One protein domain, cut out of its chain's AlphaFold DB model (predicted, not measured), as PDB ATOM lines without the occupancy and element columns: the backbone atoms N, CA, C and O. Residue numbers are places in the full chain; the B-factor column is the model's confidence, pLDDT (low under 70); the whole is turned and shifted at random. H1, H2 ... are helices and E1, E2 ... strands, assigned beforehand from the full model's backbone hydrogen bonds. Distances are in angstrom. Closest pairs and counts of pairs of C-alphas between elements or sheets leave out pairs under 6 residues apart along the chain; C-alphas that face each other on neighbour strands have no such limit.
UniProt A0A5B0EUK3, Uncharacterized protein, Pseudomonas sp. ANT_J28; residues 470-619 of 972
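This is residues 470 to 619 of the 972 residues of an uncharacterized protein of Pseudomonas sp. ANT_J28 (UniProt A0A5B0EUK3). Two antiparallel sheets lie face to face as a sandwich, one of six strands and one of five, their strands crossed at 84 degrees. The short helix H1 caps one end, near strands of both sheets, and residues 533 to 540 stick out as a loop. The printed part has 150 residues with eleven named strands and one named helix, E1 to E8, H1, then E9 to E11, and is mostly strand. The sheets run E3 E8 E6 E5 E9 E10 and E7 E4 E2 E1 E11. The whole is compact, with a radius of gyration of the C-alphas of 15.2 A and spans of 42 by 37 by 30 A.

E1, residues 470 to 478, forms a hairpin with E2, residues 481 to 490; N 474 and O 485 are 2.8 A apart, within hydrogen-bond range. Within that range too are N 484 of E2 and O 510 of E4, residues 508 to 511, at 2.8 A; N 560 of E7, residues 558 to 561, and O 509 at 3.0 A; and N 475 and O 609 of E11, residues 607 to 612, at 2.8 A. In the other sheet, twisted, E3, residues 498 to 502, is the antiparallel neighbour of E8, residues 566 to 570, with N 499 and O 569 at 2.8 A. E6, residues 545 to 551, is next, with N 568 and O 547 at 2.8 A, and forms a hairpin with E5, residues 521 to 528, with N 527 and O 546 at 2.8 A. E9, residues 584 to 591, follows with N 524 and O 588 at 2.8 A, and forms a hairpin with E10, residues 601 to 605, with N 587 and O 603 at 2.9 A. E10 runs on into E11 at 73 degrees. H1, residues 574 to 579, has both its O i to N i+4 pairs within range; it is on the five-strand sheet, over E11, at a height of 8.1 A, with the closest C-alphas, Ile 578 and Leu 610, 6.0 A apart. It only grazes the six-strand sheet.

E1 begins at C-alpha 470 (249.011, 201.392, 423.099) and is 26.3 A long; E2 is 29.5 A, E5 22.6 A and E9 23.5 A. E11 ends at C-alpha 612 (255.422, 200.577, 418.251).

The C-alphas farthest apart, Asn 597 and Glu 616, are 44.4 A apart. The printed part has no cut. The link E5 to E6, 16 residues, is long. Mean pLDDT of the printed part is 73.4; 47 residues are under 70, among them 530 to 544 and 612 to 619.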
ATOM      1  N   GLN A 470     247.967 201.402 424.118       68.88
ATOM      2  CA  GLN A 470     249.011 201.392 423.099       68.88
ATOM      3  C   GLN A 470     250.006 202.526 423.332       68.88
ATOM      4  O   GLN A 470     249.667 203.589 423.856       68.88
ATOM      5  N   THR A 471     251.261 202.274 422.959       74.56
ATOM      6  CA  THR A 471     252.300 203.301 422.880       74.56
ATOM      7  C   THR A 471     252.874 203.307 421.478       74.56
ATOM      8  O   THR A 471     253.543 202.357 421.070       74.56
ATOM      9  N   ILE A 472     252.660 204.404 420.766       81.69
ATOM     10  CA  ILE A 472     253.299 204.649 419.479       81.69
ATOM     11  C   ILE A 472     254.397 205.689 419.674       81.69
ATOM     12  O   ILE A 472     254.238 206.678 420.394       81.69
ATOM     13  N   ARG A 473     255.540 205.455 419.038       84.88
ATOM     14  CA  ARG A 473     256.627 206.421 418.933       84.88
ATOM     15  C   ARG A 473     256.753 206.842 417.488       84.88
ATOM     16  O   ARG A 473     256.971 206.014 416.605       84.88
ATOM     17  N   ILE A 474     256.658 208.142 417.287       87.38
ATOM     18  CA  ILE A 474     256.661 208.782 415.986       87.38
ATOM     19  C   ILE A 474     257.882 209.683 415.957       87.38
ATOM     20  O   ILE A 474     257.960 210.630 416.736       87.38
ATOM     21  N   LYS A 475     258.843 209.378 415.087       88.38
ATOM     22  CA  LYS A 475     259.987 210.253 414.837       88.38
ATOM     23  C   LYS A 475     259.863 210.842 413.449       88.38
ATOM     24  O   LYS A 475     259.789 210.105 412.470       88.38
ATOM     25  N   ILE A 476     259.876 212.161 413.394       87.69
ATOM     26  CA  ILE A 476     259.856 212.961 412.180       87.69
ATOM     27  C   ILE A 476     261.209 213.654 412.092       87.69
ATOM     28  O   ILE A 476     261.658 214.274 413.062       87.69
ATOM     29  N   ARG A 477     261.878 213.523 410.950       84.88
ATOM     30  CA  ARG A 477     263.183 214.137 410.695       84.88
ATOM     31  C   ARG A 477     263.148 214.938 409.403       84.88
ATOM     32  O   ARG A 477     262.447 214.595 408.457       84.88
ATOM     33  N   ASN A 478     263.917 216.016 409.365       81.31
ATOM     34  CA  ASN A 478     264.211 216.753 408.144       81.31
ATOM     35  C   ASN A 478     265.516 217.521 408.335       81.31
ATOM     36  O   ASN A 478     265.506 218.461 409.111       81.31
ATOM     37  N   SER A 479     266.583 217.147 407.618       75.50
ATOM     38  CA  SER A 479     267.909 217.804 407.611       75.50
ATOM     39  C   SER A 479     268.455 218.199 409.001       75.50
ATOM     40  O   SER A 479     269.218 217.416 409.562       75.50
ATOM     41  N   ASP A 480     268.032 219.333 409.573       75.75
ATOM     42  CA  ASP A 480     268.445 219.855 410.894       75.75
ATOM     43  C   ASP A 480     267.324 219.872 411.971       75.75
ATOM     44  O   ASP A 480     267.555 220.188 413.141       75.75
ATOM     45  N   GLU A 481     266.093 219.507 411.609       81.38
ATOM     46  CA  GLU A 481     264.913 219.463 412.477       81.38
ATOM     47  C   GLU A 481     264.551 218.020 412.872       81.38
ATOM     48  O   GLU A 481     264.512 217.104 412.045       81.38
ATOM     49  N   SER A 482     264.230 217.812 414.150       86.19
ATOM     50  CA  SER A 482     263.735 216.542 414.674       86.19
ATOM     51  C   SER A 482     262.557 216.765 415.611       86.19
ATOM     52  O   SER A 482     262.568 217.662 416.459       86.19
ATOM     53  N   LEU A 483     261.535 215.932 415.449       88.06
ATOM     54  CA  LEU A 483     260.372 215.892 416.316       88.06
ATOM     55  C   LEU A 483     260.091 214.438 416.679       88.06
ATOM     56  O   LEU A 483     259.873 213.602 415.806       88.06
ATOM     57  N   GLU A 484     260.124 214.127 417.968       89.19
ATOM     58  CA  GLU A 484     259.794 212.807 418.491       89.19
ATOM     59  C   GLU A 484     258.595 212.921 419.437       89.19
ATOM     60  O   GLU A 484     258.650 213.570 420.483       89.19
ATOM     61  N   LEU A 485     257.499 212.285 419.029       87.44
ATOM     62  CA  LEU A 485     256.273 212.139 419.797       87.44
ATOM     63  C   LEU A 485     256.207 210.714 420.346       87.44
ATOM     64  O   LEU A 485     256.192 209.741 419.589       87.44
ATOM     65  N   LEU A 486     256.113 210.596 421.664       85.69
ATOM     66  CA  LEU A 486     255.755 209.366 422.353       85.69
ATOM     67  C   LEU A 486     254.297 209.497 422.798       85.69
ATOM     68  O   LEU A 486     254.013 210.210 423.755       85.69
ATOM     69  N   ALA A 487     253.373 208.838 422.105       82.69
ATOM     70  CA  ALA A 487     251.947 208.898 422.412       82.69
ATOM     71  C   ALA A 487     251.503 207.607 423.104       82.69
ATOM     72  O   ALA A 487     251.624 206.522 422.536       82.69
ATOM     73  N   ARG A 488     250.987 207.732 424.331       78.81
ATOM     74  CA  ARG A 488     250.396 206.637 425.108       78.81
ATOM     75  C   ARG A 488     248.901 206.867 425.224       78.81
ATOM     76  O   ARG A 488     248.503 207.909 425.726       78.81
ATOM     77  N   PHE A 489     248.068 205.925 424.808       75.19
ATOM     78  CA  PHE A 489     246.612 206.100 424.841       75.19
ATOM     79  C   PHE A 489     245.879 204.780 425.036       75.19
ATOM     80  O   PHE A 489     246.440 203.712 424.788       75.19
ATOM     81  N   ARG A 490     244.612 204.866 425.456       70.31
ATOM     82  CA  ARG A 490     243.727 203.706 425.555       70.31
ATOM     83  C   ARG A 490     243.013 203.458 424.222       70.31
ATOM     84  O   ARG A 490     242.445 204.403 423.679       70.31
ATOM     85  N   MET A 491     243.023 202.223 423.721       65.31
ATOM     86  CA  MET A 491     242.243 201.774 422.564       65.31
ATOM     87  C   MET A 491     240.773 201.602 422.979       65.31
ATOM     88  O   MET A 491     240.474 200.733 423.798       65.31
ATOM     89  N   PRO A 492     239.833 202.406 422.463       57.16
ATOM     90  CA  PRO A 492     238.413 202.152 422.660       57.16
ATOM     91  C   PRO A 492     237.951 200.939 421.841       57.16
ATOM     92  O   PRO A 492     238.592 200.536 420.869       57.16
ATOM     93  N   GLY A 493     236.835 200.337 422.264       54.00
ATOM     94  CA  GLY A 493     236.243 199.173 421.600       54.00
ATOM     95  C   GLY A 493     236.019 199.421 420.104       54.00
ATOM     96  O   GLY A 493     235.513 200.469 419.715       54.00
ATOM     97  N   GLN A 494     236.435 198.467 419.271       53.53
ATOM     98  CA  GLN A 494     236.441 198.579 417.810       53.53
ATOM     99  C   GLN A 494     235.015 198.625 417.240       53.53
ATOM    100  O   GLN A 494     234.401 197.581 417.031       53.53
ATOM    101  N   THR A 495     234.492 199.825 416.975       48.84
ATOM    102  CA  THR A 495     233.215 200.004 416.253       48.84
ATOM    103  C   THR A 495     233.203 201.148 415.227       48.84
ATOM    104  O   THR A 495     232.267 201.202 414.436       48.84
ATOM    105  N   ALA A 496     234.215 202.029 415.185       57.16
ATOM    106  CA  ALA A 496     234.248 203.226 414.321       57.16
ATOM    107  C   ALA A 496     235.476 203.280 413.381       57.16
ATOM    108  O   ALA A 496     236.504 202.661 413.665       57.16
ATOM    109  N   SER A 497     235.372 204.028 412.270       64.75
ATOM    110  CA  SER A 497     236.446 204.257 411.280       64.75
ATOM    111  C   SER A 497     237.575 205.137 411.828       64.75
ATOM    112  O   SER A 497     238.752 204.846 411.606       64.75
ATOM    113  N   THR A 498     237.229 206.151 412.621       68.50
ATOM    114  CA  THR A 498     238.150 206.996 413.385       68.50
ATOM    115  C   THR A 498     237.821 206.941 414.871       68.50
ATOM    116  O   THR A 498     236.683 206.743 415.296       68.50
ATOM    117  N   VAL A 499     238.861 207.059 415.686       75.38
ATOM    118  CA  VAL A 499     238.810 206.849 417.125       75.38
ATOM    119  C   VAL A 499     239.488 208.017 417.822       75.38
ATOM    120  O   VAL A 499     240.675 208.248 417.618       75.38
ATOM    121  N   THR A 500     238.766 208.719 418.692       82.44
ATOM    122  CA  THR A 500     239.337 209.785 419.528       82.44
ATOM    123  C   THR A 500     239.514 209.297 420.962       82.44
ATOM    124  O   THR A 500     238.585 208.773 421.573       82.44
ATOM    125  N   THR A 501     240.705 209.483 421.524       80.25
ATOM    126  CA  THR A 501     241.037 209.080 422.899       80.25
ATOM    127  C   THR A 501     241.970 210.100 423.555       80.25
ATOM    128  O   THR A 501     242.501 210.989 422.888       80.25
ATOM    129  N   ARG A 502     242.143 210.024 424.879       83.12
ATOM    130  CA  ARG A 502     243.056 210.906 425.625       83.12
ATOM    131  C   ARG A 502     244.429 210.264 425.786       83.12
ATOM    132  O   ARG A 502     244.546 209.078 426.098       83.12
ATOM    133  N   LEU A 503     245.461 211.082 425.624       78.69
ATOM    134  CA  LEU A 503     246.838 210.744 425.927       78.69
ATOM    135  C   LEU A 503     247.017 210.594 427.439       78.69
ATOM    136  O   LEU A 503     246.560 211.415 428.231       78.69
ATOM    137  N   MET A 504     247.681 209.519 427.835       74.00
ATOM    138  CA  MET A 504     247.931 209.143 429.223       74.00
ATOM    139  C   MET A 504     249.264 209.703 429.722       74.00
ATOM    140  O   MET A 504     250.090 210.188 428.937       74.00
ATOM    141  N   SER A 505     249.509 209.563 431.027       65.81
ATOM    142  CA  SER A 505     250.776 209.944 431.650       65.81
ATOM    143  C   SER A 505     251.992 209.275 430.993       65.81
ATOM    144  O   SER A 505     251.977 208.103 430.595       65.81
ATOM    145  N   GLY A 506     253.069 210.049 430.847       64.94
ATOM    146  CA  GLY A 506     254.274 209.660 430.111       64.94
ATOM    147  C   GLY A 506     254.190 209.845 428.590       64.94
ATOM    148  O   GLY A 506     255.162 209.532 427.904       64.94
ATOM    149  N   SER A 507     253.077 210.359 428.052       80.44
ATOM    150  CA  SER A 507     253.048 210.863 426.673       80.44
ATOM    151  C   SER A 507     253.877 212.139 426.583       80.44
ATOM    152  O   SER A 507     253.676 213.051 427.383       80.44
ATOM    153  N   THR A 508     254.811 212.220 425.637       86.88
ATOM    154  CA  THR A 508     255.732 213.359 425.533       86.88
ATOM    155  C   THR A 508     255.922 213.819 424.100       86.88
ATOM    156  O   THR A 508     255.900 213.018 423.168       86.88
ATOM    157  N   LEU A 509     256.145 215.122 423.942       88.00
ATOM    158  CA  LEU A 509     256.629 215.716 422.703       88.00
ATOM    159  C   LEU A 509     258.025 216.281 422.944       88.00
ATOM    160  O   LEU A 509     258.234 217.087 423.848       88.00
ATOM    161  N   THR A 510     258.970 215.850 422.120       88.00
ATOM    162  CA  THR A 510     260.341 216.358 422.075       88.00
ATOM    163  C   THR A 510     260.584 216.978 420.711       88.00
ATOM    164  O   THR A 510     260.291 216.365 419.687       88.00
ATOM    165  N   THR A 511     261.074 218.213 420.679       86.06
ATOM    166  CA  THR A 511     261.302 218.950 419.429       86.06
ATOM    167  C   THR A 511     262.630 219.687 419.490       86.06
ATOM    168  O   THR A 511     262.926 220.343 420.487       86.06
ATOM    169  N   SER A 512     263.423 219.617 418.421       85.44
ATOM    170  CA  SER A 512     264.591 220.491 418.242       85.44
ATOM    171  C   SER A 512     264.238 221.828 417.578       85.44
ATOM    172  O   SER A 512     265.070 222.727 417.520       85.44
ATOM    173  N   THR A 513     262.996 221.988 417.106       80.25
ATOM    174  CA  THR A 513     262.536 223.168 416.354       80.25
ATOM    175  C   THR A 513     261.861 224.199 417.260       80.25
ATOM    176  O   THR A 513     261.223 223.844 418.255       80.25
ATOM    177  N   SER A 514     261.931 225.479 416.883       82.06
ATOM    178  CA  SER A 514     261.207 226.581 417.538       82.06
ATOM    179  C   SER A 514     259.803 226.819 416.963       82.06
ATOM    180  O   SER A 514     259.166 227.812 417.308       82.06
ATOM    181  N   LYS A 515     259.294 225.931 416.093       76.38
ATOM    182  CA  LYS A 515     257.996 226.106 415.406       76.38
ATOM    183  C   LYS A 515     256.811 226.182 416.373       76.38
ATOM    184  O   LYS A 515     255.846 226.888 416.111       76.38
ATOM    185  N   PHE A 516     256.910 225.521 417.526       81.44
ATOM    186  CA  PHE A 516     255.892 225.555 418.579       81.44
ATOM    187  C   PHE A 516     256.145 226.636 419.642       81.44
ATOM    188  O   PHE A 516     255.417 226.681 420.628       81.44
ATOM    189  N   ALA A 517     257.154 227.501 419.486       82.06
ATOM    190  CA  ALA A 517     257.540 228.461 420.525       82.06
ATOM    191  C   ALA A 517     256.630 229.702 420.592       82.06
ATOM    192  O   ALA A 517     256.653 230.424 421.586       82.06
ATOM    193  N   ASN A 518     255.819 229.961 419.560       81.12
ATOM    194  CA  ASN A 518     254.919 231.112 419.538       81.12
ATOM    195  C   ASN A 518     253.646 230.839 420.363       81.12
ATOM    196  O   ASN A 518     252.844 229.970 420.018       81.12
ATOM    197  N   SER A 519     253.428 231.617 421.428       79.56
ATOM    198  CA  SER A 519     252.246 231.519 422.299       79.56
ATOM    199  C   SER A 519     250.931 231.922 421.626       79.56
ATOM    200  O   SER A 519     249.862 231.575 422.125       79.56
ATOM    201  N   GLU A 520     250.983 232.647 420.507       79.69
ATOM    202  CA  GLU A 520     249.797 233.073 419.752       79.69
ATOM    203  C   GLU A 520     249.292 232.006 418.770       79.69
ATOM    204  O   GLU A 520     248.163 232.103 418.286       79.69
ATOM    205  N   MET A 521     250.086 230.959 418.521       80.38
ATOM    206  CA  MET A 521     249.769 229.879 417.588       80.38
ATOM    207  C   MET A 521     249.444 228.572 418.330       80.38
ATOM    208  O   MET A 521     249.919 228.300 419.436       80.38
ATOM    209  N   ALA A 522     248.589 227.751 417.735       80.00
ATOM    210  CA  ALA A 522     248.274 226.392 418.144       80.00
ATOM    211  C   ALA A 522     248.855 225.429 417.108       80.00
ATOM    212  O   ALA A 522     248.508 225.496 415.928       80.00
ATOM    213  N   GLY A 523     249.740 224.543 417.557       83.31
ATOM    214  CA  GLY A 523     250.291 223.496 416.706       83.31
ATOM    215  C   GLY A 523     249.332 222.325 416.563       83.31
ATOM    216  O   GLY A 523     248.686 221.924 417.527       83.31
ATOM    217  N   SER A 524     249.259 221.753 415.371       85.50
ATOM    218  CA  SER A 524     248.592 220.481 415.113       85.50
ATOM    219  C   SER A 524     249.521 219.577 414.312       85.50
ATOM    220  O   SER A 524     250.268 220.047 413.453       85.50
ATOM    221  N   LEU A 525     249.495 218.284 414.616       86.75
ATOM    222  CA  LEU A 525     250.306 217.268 413.960       86.75
ATOM    223  C   LEU A 525     249.386 216.240 413.308       86.75
ATOM    224  O   LEU A 525     248.532 215.673 413.987       86.75
ATOM    225  N   PHE A 526     249.599 215.984 412.021       86.44
ATOM    226  CA  PHE A 526     248.869 215.003 411.224       86.44
ATOM    227  C   PHE A 526     249.850 213.993 410.638       86.44
ATOM    228  O   PHE A 526     250.897 214.383 410.127       86.44
ATOM    229  N   ILE A 527     249.525 212.704 410.673       85.50
ATOM    230  CA  ILE A 527     250.338 211.634 410.081       85.50
ATOM    231  C   ILE A 527     249.442 210.805 409.182       85.50
ATOM    232  O   ILE A 527     248.409 210.313 409.629       85.50
ATOM    233  N   ARG A 528     249.838 210.653 407.919       84.12
ATOM    234  CA  ARG A 528     249.030 210.017 406.873       84.12
ATOM    235  C   ARG A 528     249.891 209.290 405.843       84.12
ATOM    236  O   ARG A 528     251.084 209.570 405.704       84.12
ATOM    237  N   LEU A 529     249.275 208.384 405.090       74.44
ATOM    238  CA  LEU A 529     249.912 207.725 403.947       74.44
ATOM    239  C   LEU A 529     250.164 208.742 402.809       74.44
ATOM    240  O   LEU A 529     249.329 209.622 402.583       74.44
ATOM    241  N   PRO A 530     251.305 208.668 402.100       64.75
ATOM    242  CA  PRO A 530     251.600 209.563 400.991       64.75
ATOM    243  C   PRO A 530     250.738 209.219 399.766       64.75
ATOM    244  O   PRO A 530     250.977 208.219 399.097       64.75
ATOM    245  N   GLY A 531     249.776 210.094 399.458       57.03
ATOM    246  CA  GLY A 531     249.096 210.173 398.161       57.03
ATOM    247  C   GLY A 531     247.756 209.438 398.043       57.03
ATOM    248  O   GLY A 531     247.732 208.273 397.679       57.03
ATOM    249  N   THR A 532     246.660 210.186 398.203       38.97
ATOM    250  CA  THR A 532     245.433 210.115 397.380       38.97
ATOM    251  C   THR A 532     244.794 211.509 397.388       38.97
ATOM    252  O   THR A 532     243.807 211.747 398.071       38.97
ATOM    253  N   VAL A 533     245.404 212.471 396.693       42.22
ATOM    254  CA  VAL A 533     244.692 213.692 396.287       42.22
ATOM    255  C   VAL A 533     244.694 213.691 394.767       42.22
ATOM    256  O   VAL A 533     245.611 214.190 394.123       42.22
ATOM    257  N   THR A 534     243.707 213.007 394.201       39.28
ATOM    258  CA  THR A 534     243.101 213.444 392.945       39.28
ATOM    259  C   THR A 534     241.851 214.195 393.365       39.28
ATOM    260  O   THR A 534     241.017 213.619 394.059       39.28
ATOM    261  N   ASP A 535     241.800 215.472 393.005       40.38
ATOM    262  CA  ASP A 535     240.933 216.545 393.514       40.38
ATOM    263  C   ASP A 535     239.403 216.340 393.416       40.38
ATOM    264  O   ASP A 535     238.679 217.323 393.530       40.38
ATOM    265  N   GLU A 536     238.863 215.131 393.208       42.47
ATOM    266  CA  GLU A 536     237.443 215.017 392.835       42.47
ATOM    267  C   GLU A 536     236.521 214.039 393.583       42.47
ATOM    268  O   GLU A 536     235.333 214.268 393.447       42.47
ATOM    269  N   ASP A 537     236.914 213.054 394.415       42.09
ATOM    270  CA  ASP A 537     235.879 212.103 394.925       42.09
ATOM    271  C   ASP A 537     236.165 211.323 396.239       42.09
ATOM    272  O   ASP A 537     235.821 210.147 396.355       42.09
ATOM    273  N   ILE A 538     236.763 211.922 397.279       38.50
ATOM    274  CA  ILE A 538     236.784 211.283 398.619       38.50
ATOM    275  C   ILE A 538     236.509 212.337 399.697       38.50
ATOM    276  O   ILE A 538     237.227 213.333 399.769       38.50
ATOM    277  N   ASP A 539     235.490 212.107 400.533       45.28
ATOM    278  CA  ASP A 539     235.262 212.860 401.771       45.28
ATOM    279  C   ASP A 539     236.573 212.901 402.584       45.28
ATOM    280  O   ASP A 539     237.152 211.858 402.894       45.28
ATOM    281  N   GLU A 540     237.060 214.098 402.943       49.59
ATOM    282  CA  GLU A 540     238.302 214.304 403.723       49.59
ATOM    283  C   GLU A 540     238.349 213.490 405.037       49.59
ATOM    284  O   GLU A 540     239.428 213.270 405.594       49.59
ATOM    285  N   ASP A 541     237.198 212.995 405.495       47.84
ATOM    286  CA  ASP A 541     237.007 212.224 406.720       47.84
ATOM    287  C   ASP A 541     237.378 210.725 406.622       47.84
ATOM    288  O   ASP A 541     237.407 210.052 407.655       47.84
ATOM    289  N   ASP A 542     237.708 210.187 405.435       50.34
ATOM    290  CA  ASP A 542     237.888 208.731 405.239       50.34
ATOM    291  C   ASP A 542     239.350 208.261 405.053       50.34
ATOM    292  O   ASP A 542     239.629 207.067 404.892       50.34
ATOM    293  N   VAL A 543     240.335 209.169 405.119       61.41
ATOM    294  CA  VAL A 543     241.758 208.791 405.041       61.41
ATOM    295  C   VAL A 543     242.287 208.418 406.433       61.41
ATOM    296  O   VAL A 543     242.338 209.278 407.319       61.41
ATOM    297  N   PRO A 544     242.764 207.172 406.655       60.69
ATOM    298  CA  PRO A 544     243.304 206.774 407.948       60.69
ATOM    299  C   PRO A 544     244.507 207.655 408.306       60.69
ATOM    300  O   PRO A 544     245.537 207.639 407.627       60.69
ATOM    301  N   SER A 545     244.365 208.436 409.376       80.31
ATOM    302  CA  SER A 545     245.381 209.378 409.837       80.31
ATOM    303  C   SER A 545     245.449 209.432 411.362       80.31
ATOM    304  O   SER A 545     244.480 209.134 412.058       80.31
ATOM    305  N   ILE A 546     246.628 209.778 411.884       86.06
ATOM    306  CA  ILE A 546     246.835 210.058 413.309       86.06
ATOM    307  C   ILE A 546     246.912 211.569 413.480       86.06
ATOM    308  O   ILE A 546     247.747 212.208 412.832       86.06
ATOM    309  N   VAL A 547     246.072 212.134 414.349       88.06
ATOM    310  CA  VAL A 547     245.950 213.589 414.508       88.06
ATOM    311  C   VAL A 547     246.003 214.006 415.974       88.06
ATOM    312  O   VAL A 547     245.304 213.452 416.820       88.06
ATOM    313  N   ILE A 548     246.812 215.024 416.279       88.19
ATOM    314  CA  ILE A 548     246.807 215.727 417.569       88.19
ATOM    315  C   ILE A 548     246.640 217.216 417.297       88.19
ATOM    316  O   ILE A 548     247.445 217.818 416.585       88.19
ATOM    317  N   LYS A 549     245.604 217.814 417.884       86.25
ATOM    318  CA  LYS A 549     245.272 219.235 417.729       86.25
ATOM    319  C   LYS A 549     245.640 220.011 418.995       86.25
ATOM    320  O   LYS A 549     245.682 219.453 420.089       86.25
ATOM    321  N   GLN A 550     245.856 221.317 418.838       83.69
ATOM    322  CA  GLN A 550     246.076 222.269 419.939       83.69
ATOM    323  C   GLN A 550     247.305 221.997 420.821       83.69
ATOM    324  O   GLN A 550     247.279 222.280 422.018       83.69
ATOM    325  N   LEU A 551     248.402 221.502 420.247       83.44
ATOM    326  CA  LEU A 551     249.659 221.294 420.962       83.44
ATOM    327  C   LEU A 551     250.077 222.553 421.756       83.44
ATOM    328  O   LEU A 551     249.921 223.685 421.270       83.44
ATOM    329  N   PRO A 552     250.594 222.375 422.984       81.69
ATOM    330  CA  PRO A 552     251.048 223.479 423.823       81.69
ATOM    331  C   PRO A 552     252.270 224.178 423.215       81.69
ATOM    332  O   PRO A 552     252.907 223.678 422.289       81.69
ATOM    333  N   THR A 553     252.602 225.351 423.750       82.31
ATOM    334  CA  THR A 553     253.794 226.093 423.333       82.31
ATOM    335  C   THR A 553     255.043 225.372 423.839       82.31
ATOM    336  O   THR A 553     255.158 225.112 425.037       82.31
ATOM    337  N   VAL A 554     255.971 225.042 422.939       82.75
ATOM    338  CA  VAL A 554     257.185 224.266 423.245       82.75
ATOM    339  C   VAL A 554     258.415 225.027 422.774       82.75
ATOM    340  O   VAL A 554     258.510 225.403 421.605       82.75
ATOM    341  N   ALA A 555     259.364 225.251 423.682       83.56
ATOM    342  CA  ALA A 555     260.659 225.825 423.333       83.56
ATOM    343  C   ALA A 555     261.528 224.794 422.593       83.56
ATOM    344  O   ALA A 555     261.420 223.588 422.828       83.56
ATOM    345  N   ALA A 556     262.421 225.260 421.722       84.12
ATOM    346  CA  ALA A 556     263.358 224.379 421.031       84.12
ATOM    347  C   ALA A 556     264.226 223.591 422.033       84.12
ATOM    348  O   ALA A 556     264.640 224.127 423.061       84.12
ATOM    349  N   ASN A 557     264.518 222.331 421.710       83.25
ATOM    350  CA  ASN A 557     265.324 221.402 422.511       83.25
ATOM    351  C   ASN A 557     264.747 221.094 423.903       83.25
ATOM    352  O   ASN A 557     265.495 220.799 424.837       83.25
ATOM    353  N   THR A 558     263.421 221.142 424.054       82.75
ATOM    354  CA  THR A 558     262.736 220.762 425.298       82.75
ATOM    355  C   THR A 558     261.831 219.545 425.106       82.75
ATOM    356  O   THR A 558     261.435 219.202 423.989       82.75
ATOM    357  N   SER A 559     261.544 218.863 426.216       84.69
ATOM    358  CA  SER A 559     260.561 217.783 426.306       84.69
ATOM    359  C   SER A 559     259.409 218.252 427.176       84.69
ATOM    360  O   SER A 559     259.635 218.803 428.252       84.69
ATOM    361  N   ILE A 560     258.184 218.025 426.722       86.00
ATOM    362  CA  ILE A 560     256.977 218.387 427.462       86.00
ATOM    363  C   ILE A 560     256.027 217.197 427.576       86.00
ATOM    364  O   ILE A 560     255.996 216.330 426.698       86.00
ATOM    365  N   SER A 561     255.234 217.168 428.647       84.44
ATOM    366  CA  SER A 561     254.154 216.191 428.817       84.44
ATOM    367  C   SER A 561     252.947 216.569 427.959       84.44
ATOM    368  O   SER A 561     252.554 217.733 427.912       84.44
ATOM    369  N   LEU A 562     252.352 215.570 427.311       82.88
ATOM    370  CA  LEU A 562     251.080 215.667 426.591       82.88
ATOM    371  C   LEU A 562     249.948 214.920 427.311       82.88
ATOM    372  O   LEU A 562     248.938 214.576 426.701       82.88
ATOM    373  N   GLU A 563     250.106 214.626 428.598       80.81
ATOM    374  CA  GLU A 563     249.051 213.991 429.387       80.81
ATOM    375  C   GLU A 563     247.740 214.798 429.328       80.81
ATOM    376  O   GLU A 563     247.727 216.015 429.504       80.81
ATOM    377  N   GLY A 564     246.629 214.113 429.048       73.44
ATOM    378  CA  GLY A 564     245.288 214.692 428.951       73.44
ATOM    379  C   GLY A 564     244.891 215.228 427.569       73.44
ATOM    380  O   GLY A 564     243.701 215.467 427.354       73.44
ATOM    381  N   TYR A 565     245.829 215.373 426.623       85.44
ATOM    382  CA  TYR A 565     245.542 215.832 425.254       85.44
ATOM    383  C   TYR A 565     244.772 214.791 424.434       85.44
ATOM    384  O   TYR A 565     244.904 213.593 424.665       85.44
ATOM    385  N   LEU A 566     243.974 215.232 423.458       87.12
ATOM    386  CA  LEU A 566     243.227 214.331 422.573       87.12
ATOM    387  C   LEU A 566     244.080 213.884 421.378       87.12
ATOM    388  O   LEU A 566     244.782 214.695 420.772       87.12
ATOM    389  N   ILE A 567     243.978 212.601 421.036       87.75
ATOM    390  CA  ILE A 567     244.554 211.989 419.839       87.75
ATOM    391  C   ILE A 567     243.447 211.288 419.047       87.75
ATOM    392  O   ILE A 567     242.639 210.551 419.616       87.75
ATOM    393  N   GLU A 568     243.405 211.540 417.744       87.88
ATOM    394  CA  GLU A 568     242.540 210.861 416.776       87.88
ATOM    395  C   GLU A 568     243.365 209.788 416.045       87.88
ATOM    396  O   GLU A 568     244.528 210.017 415.705       87.88
ATOM    397  N   LEU A 569     242.785 208.602 415.855       84.06
ATOM    398  CA  LEU A 569     243.447 207.392 415.366       84.06
ATOM    399  C   LEU A 569     242.579 206.677 414.318       84.06
ATOM    400  O   LEU A 569     241.352 206.707 414.430       84.06
ATOM    401  N   PRO A 570     243.178 205.944 413.364       75.19
ATOM    402  CA  PRO A 570     242.436 205.058 412.470       75.19
ATOM    403  C   PRO A 570     241.944 203.816 413.235       75.19
ATOM    404  O   PRO A 570     242.748 203.038 413.743       75.19
ATOM    405  N   GLY A 571     240.627 203.613 413.333       64.50
ATOM    406  CA  GLY A 571     240.009 202.646 414.250       64.50
ATOM    407  C   GLY A 571     240.319 201.171 413.957       64.50
ATOM    408  O   GLY A 571     240.875 200.475 414.805       64.50
ATOM    409  N   SER A 572     239.987 200.669 412.763       60.28
ATOM    410  CA  SER A 572     240.154 199.247 412.394       60.28
ATOM    411  C   SER A 572     241.525 198.900 411.798       60.28
ATOM    412  O   SER A 572     241.873 197.726 411.709       60.28
ATOM    413  N   ASN A 573     242.323 199.908 411.428       64.25
ATOM    414  CA  ASN A 573     243.553 199.737 410.650       64.25
ATOM    415  C   ASN A 573     244.830 200.199 411.367       64.25
ATOM    416  O   ASN A 573     245.876 200.241 410.728       64.25
ATOM    417  N   LEU A 574     244.800 200.529 412.664       72.38
ATOM    418  CA  LEU A 574     245.974 201.078 413.359       72.38
ATOM    419  C   LEU A 574     247.213 200.170 413.287       72.38
ATOM    420  O   LEU A 574     248.291 200.651 412.954       72.38
ATOM    421  N   ASP A 575     247.074 198.861 413.525       67.38
ATOM    422  CA  ASP A 575     248.209 197.922 413.469       67.38
ATOM    423  C   ASP A 575     248.794 197.813 412.045       67.38
ATOM    424  O   ASP A 575     250.013 197.782 411.874       67.38
ATOM    425  N   ALA A 576     247.939 197.824 411.016       68.00
ATOM    426  CA  ALA A 576     248.371 197.868 409.618       68.00
ATOM    427  C   ALA A 576     249.029 199.216 409.276       68.00
ATOM    428  O   ALA A 576     250.057 199.256 408.605       68.00
ATOM    429  N   PHE A 577     248.478 200.318 409.792       73.94
ATOM    430  CA  PHE A 577     249.011 201.668 409.644       73.94
ATOM    431  C   PHE A 577     250.408 201.792 410.266       73.94
ATOM    432  O   PHE A 577     251.300 202.354 409.638       73.94
ATOM    433  N   ILE A 578     250.630 201.188 411.441       72.81
ATOM    434  CA  ILE A 578     251.927 201.146 412.130       72.81
ATOM    435  C   ILE A 578     252.996 200.399 411.325       72.81
ATOM    436  O   ILE A 578     254.162 200.783 411.348       72.81
ATOM    437  N   GLN A 579     252.622 199.338 410.612       71.56
ATOM    438  CA  GLN A 579     253.571 198.537 409.833       71.56
ATOM    439  C   GLN A 579     253.969 199.184 408.496       71.56
ATOM    440  O   GLN A 579     254.898 198.705 407.837       71.56
ATOM    441  N   ASN A 580     253.312 200.275 408.086       73.69
ATOM    442  CA  ASN A 580     253.630 200.956 406.836       73.69
ATOM    443  C   ASN A 580     254.965 201.703 406.918       73.69
ATOM    444  O   ASN A 580     255.187 202.545 407.783       73.69
ATOM    445  N   LYS A 581     255.842 201.432 405.947       71.62
ATOM    446  CA  LYS A 581     257.152 202.096 405.822       71.62
ATOM    447  C   LYS A 581     257.100 203.428 405.067       71.62
ATOM    448  O   LYS A 581     258.079 204.164 405.088       71.62
ATOM    449  N   ASN A 582     255.977 203.728 404.417       78.19
ATOM    450  CA  ASN A 582     255.775 204.941 403.631       78.19
ATOM    451  C   ASN A 582     254.752 205.826 404.348       78.19
ATOM    452  O   ASN A 582     253.553 205.678 404.131       78.19
ATOM    453  N   LEU A 583     255.220 206.718 405.219       82.38
ATOM    454  CA  LEU A 583     254.388 207.658 405.972       82.38
ATOM    455  C   LEU A 583     254.813 209.095 405.665       82.38
ATOM    456  O   LEU A 583     255.971 209.364 405.364       82.38
ATOM    457  N   SER A 584     253.867 210.021 405.761       82.44
ATOM    458  CA  SER A 584     254.104 211.460 405.677       82.44
ATOM    459  C   SER A 584     253.501 212.151 406.893       82.44
ATOM    460  O   SER A 584     252.476 211.709 407.418       82.44
ATOM    461  N   ALA A 585     254.134 213.225 407.355       83.31
ATOM    462  CA  ALA A 585     253.629 214.028 408.460       83.31
ATOM    463  C   ALA A 585     253.435 215.475 408.022       83.31
ATOM    464  O   ALA A 585     254.229 216.011 407.253       83.31
ATOM    465  N   ILE A 586     252.388 216.107 408.538       82.88
ATOM    466  CA  ILE A 586     252.081 217.519 408.338       82.88
ATOM    467  C   ILE A 586     252.044 218.179 409.703       82.88
ATOM    468  O   ILE A 586     251.293 217.764 410.586       82.88
ATOM    469  N   VAL A 587     252.855 219.213 409.875       81.50
ATOM    470  CA  VAL A 587     252.780 220.108 411.030       81.50
ATOM    471  C   VAL A 587     252.063 221.368 410.578       81.50
ATOM    472  O   VAL A 587     252.536 222.028 409.658       81.50
ATOM    473  N   ALA A 588     250.941 221.693 411.216       82.50
ATOM    474  CA  ALA A 588     250.153 222.887 410.937       82.50
ATOM    475  C   ALA A 588     250.180 223.848 412.132       82.50
ATOM    476  O   ALA A 588     250.018 223.419 413.276       82.50
ATOM    477  N   LEU A 589     250.349 225.144 411.878       79.81
ATOM    478  CA  LEU A 589     250.262 226.205 412.879       79.81
ATOM    479  C   LEU A 589     249.070 227.110 412.554       79.81
ATOM    480  O   LEU A 589     249.016 227.725 411.489       79.81
ATOM    481  N   SER A 590     248.132 227.227 413.494       80.06
ATOM    482  CA  SER A 590     246.942 228.081 413.360       80.06
ATOM    483  C   SER A 590     246.871 229.125 414.481       80.06
ATOM    484  O   SER A 590     247.249 228.809 415.607       80.06
ATOM    485  N   PRO A 591     246.370 230.350 414.245       76.00
ATOM    486  CA  PRO A 591     246.212 231.350 415.304       76.00
ATOM    487  C   PRO A 591     245.233 230.889 416.396       76.00
ATOM    488  O   PRO A 591     244.142 230.410 416.093       76.00
ATOM    489  N   ARG A 592     245.574 231.078 417.680       72.69
ATOM    490  CA  ARG A 592     244.684 230.743 418.816       72.69
ATOM    491  C   ARG A 592     243.466 231.665 418.927       72.69
ATOM    492  O   ARG A 592     242.467 231.286 419.531       72.69
ATOM    493  N   LYS A 593     243.547 232.880 418.374       67.06
ATOM    494  CA  LYS A 593     242.438 233.843 418.303       67.06
ATOM    495  C   LYS A 593     241.857 233.823 416.890       67.06
ATOM    496  O   LYS A 593     242.559 234.101 415.924       67.06
ATOM    497  N   VAL A 594     240.581 233.462 416.796       52.72
ATOM    498  CA  VAL A 594     239.867 233.175 415.547       52.72
ATOM    499  C   VAL A 594     239.813 234.411 414.644       52.72
ATOM    500  O   VAL A 594     239.170 235.402 414.977       52.72
ATOM    501  N   SER A 595     240.438 234.328 413.471       54.75
ATOM    502  CA  SER A 595     239.950 235.013 412.271       54.75
ATOM    503  C   SER A 595     239.454 233.939 411.297       54.75
ATOM    504  O   SER A 595     240.228 233.030 411.002       54.75
ATOM    505  N   PRO A 596     238.202 234.003 410.801       49.62
ATOM    506  CA  PRO A 596     237.563 232.899 410.068       49.62
ATOM    507  C   PRO A 596     238.250 232.447 408.766       49.62
ATOM    508  O   PRO A 596     237.889 231.400 408.248       49.62
ATOM    509  N   ASN A 597     239.230 233.201 408.248       54.69
ATOM    510  CA  ASN A 597     239.855 232.976 406.935       54.69
ATOM    511  C   ASN A 597     241.398 232.872 406.967       54.69
ATOM    512  O   ASN A 597     242.037 232.992 405.923       54.69
ATOM    513  N   ALA A 598     242.031 232.702 408.134       58.38
ATOM    514  CA  ALA A 598     243.488 232.556 408.190       58.38
ATOM    515  C   ALA A 598     243.900 231.122 407.808       58.38
ATOM    516  O   ALA A 598     243.617 230.179 408.546       58.38
ATOM    517  N   LEU A 599     244.570 230.968 406.662       59.81
ATOM    518  CA  LEU A 599     245.142 229.691 406.228       59.81
ATOM    519  C   LEU A 599     246.225 229.231 407.226       59.81
ATOM    520  O   LEU A 599     247.069 230.046 407.609       59.81
ATOM    521  N   PRO A 600     246.215 227.958 407.660       68.94
ATOM    522  CA  PRO A 600     247.256 227.424 408.528       68.94
ATOM    523  C   PRO A 600     248.606 227.380 407.804       68.94
ATOM    524  O   PRO A 600     248.682 226.980 406.641       68.94
ATOM    525  N   ASP A 601     249.679 227.745 408.504       78.06
ATOM    526  CA  ASP A 601     251.042 227.523 408.012       78.06
ATOM    527  C   ASP A 601     251.365 226.029 408.139       78.06
ATOM    528  O   ASP A 601     251.269 225.471 409.235       78.06
ATOM    529  N   THR A 602     251.679 225.360 407.026       80.06
ATOM    530  CA  THR A 602     251.824 223.898 406.962       80.06
ATOM    531  C   THR A 602     253.209 223.483 406.477       80.06
ATOM    532  O   THR A 602     253.732 223.981 405.485       80.06
ATOM    533  N   SER A 603     253.819 222.530 407.181       81.12
ATOM    534  CA  SER A 603     255.102 221.914 406.833       81.12
ATOM    535  C   SER A 603     254.921 220.414 406.617       81.12
ATOM    536  O   SER A 603     254.457 219.726 407.526       81.12
ATOM    537  N   ASN A 604     255.339 219.907 405.455       82.88
ATOM    538  CA  ASN A 604     255.271 218.485 405.106       82.88
ATOM    539  C   ASN A 604     256.621 217.789 405.321       82.88
ATOM    540  O   ASN A 604     257.666 218.315 404.940       82.88
ATOM    541  N   TYR A 605     256.583 216.578 405.872       82.88
ATOM    542  CA  TYR A 605     257.746 215.742 406.165       82.88
ATOM    543  C   TYR A 605     257.550 214.346 405.577       82.88
ATOM    544  O   TYR A 605     256.475 213.757 405.704       82.88
ATOM    545  N   THR A 606     258.598 213.812 404.952       82.38
ATOM    546  CA  THR A 606     258.601 212.488 404.308       82.38
ATOM    547  C   THR A 606     259.438 211.453 405.061       82.38
ATOM    548  O   THR A 606     259.177 210.262 404.927       82.38
ATOM    549  N   ASP A 607     260.406 211.877 405.882       84.44
ATOM    550  CA  ASP A 607     261.151 210.988 406.783       84.44
ATOM    551  C   ASP A 607     260.405 210.867 408.120       84.44
ATOM    552  O   ASP A 607     260.652 211.591 409.091       84.44
ATOM    553  N   VAL A 608     259.409 209.980 408.116       83.00
ATOM    554  CA  VAL A 608     258.563 209.668 409.267       83.00
ATOM    555  C   VAL A 608     258.705 208.192 409.591       83.00
ATOM    556  O   VAL A 608     258.305 207.324 408.819       83.00
ATOM    557  N   THR A 609     259.231 207.901 410.776       82.88
ATOM    558  CA  THR A 609     259.247 206.544 411.318       82.88
ATOM    559  C   THR A 609     258.206 206.442 412.414       82.88
ATOM    560  O   THR A 609     258.260 207.141 413.427       82.88
ATOM    561  N   LEU A 610     257.239 205.560 412.199       80.38
ATOM    562  CA  LEU A 610     256.267 205.190 413.205       80.38
ATOM    563  C   LEU A 610     256.631 203.794 413.686       80.38
ATOM    564  O   LEU A 610     256.726 202.847 412.914       80.38
ATOM    565  N   THR A 611     256.915 203.689 414.972       73.50
ATOM    566  CA  THR A 611     257.246 202.422 415.610       73.50
ATOM    567  C   THR A 611     256.270 202.213 416.742       73.50
ATOM    568  O   THR A 611     255.991 203.138 417.506       73.50
ATOM    569  N   ASN A 612     255.802 200.982 416.911       67.44
ATOM    570  CA  ASN A 612     255.422 200.577 418.251       67.44
ATOM    571  C   ASN A 612     256.698 200.658 419.073       67.44
ATOM    572  O   ASN A 612     257.653 199.918 418.822       67.44
ATOM    573  N   ALA A 613     256.762 201.617 419.994       50.12
ATOM    574  CA  ALA A 613     257.881 201.650 420.907       50.12
ATOM    575  C   ALA A 613     257.809 200.352 421.707       50.12
ATOM    576  O   ALA A 613     256.983 200.219 422.599       50.12
ATOM    577  N   HIS A 614     258.700 199.406 421.416       44.69
ATOM    578  CA  HIS A 614     258.944 198.223 422.242       44.69
ATOM    579  C   HIS A 614     259.604 198.588 423.586       44.69
ATOM    580  O   HIS A 614     260.360 197.804 424.149       44.69
ATOM    581  N   GLN A 615     259.335 199.781 424.120       43.12
ATOM    582  CA  GLN A 615     259.379 199.972 425.559       43.12
ATOM    583  C   GLN A 615     258.070 199.403 426.061       43.12
ATOM    584  O   GLN A 615     257.051 200.058 425.877       43.12
ATOM    585  N   GLU A 616     258.145 198.165 426.560       46.44
ATOM    586  CA  GLU A 616     257.121 197.455 427.328       46.44
ATOM    587  C   GLU A 616     255.738 198.062 427.125       46.44
ATOM    588  O   GLU A 616     255.367 199.020 427.803       46.44
ATOM    589  N   ILE A 617     255.011 197.549 426.124       48.81
ATOM    590  CA  ILE A 617     253.585 197.835 425.965       48.81
ATOM    591  C   ILE A 617     253.011 197.795 427.384       48.81
ATOM    592  O   ILE A 617     253.204 196.789 428.069       48.81
ATOM    593  N   ASN A 618     252.395 198.891 427.849       53.34
ATOM    594  CA  ASN A 618     251.700 198.953 429.140       53.34
ATOM    595  C   ASN A 618     250.431 198.080 429.053       53.34
ATOM    596  O   ASN A 618     249.310 198.555 429.213       53.34
ATOM    597  N   GLU A 619     250.622 196.817 428.693       63.38
ATOM    598  CA  GLU A 619     249.635 195.777 428.558       63.38
ATOM    599  C   GLU A 619     249.295 195.319 429.964       63.38
ATOM    600  O   GLU A 619     250.176 194.898 430.716       63.38
TER     601      GLU A 619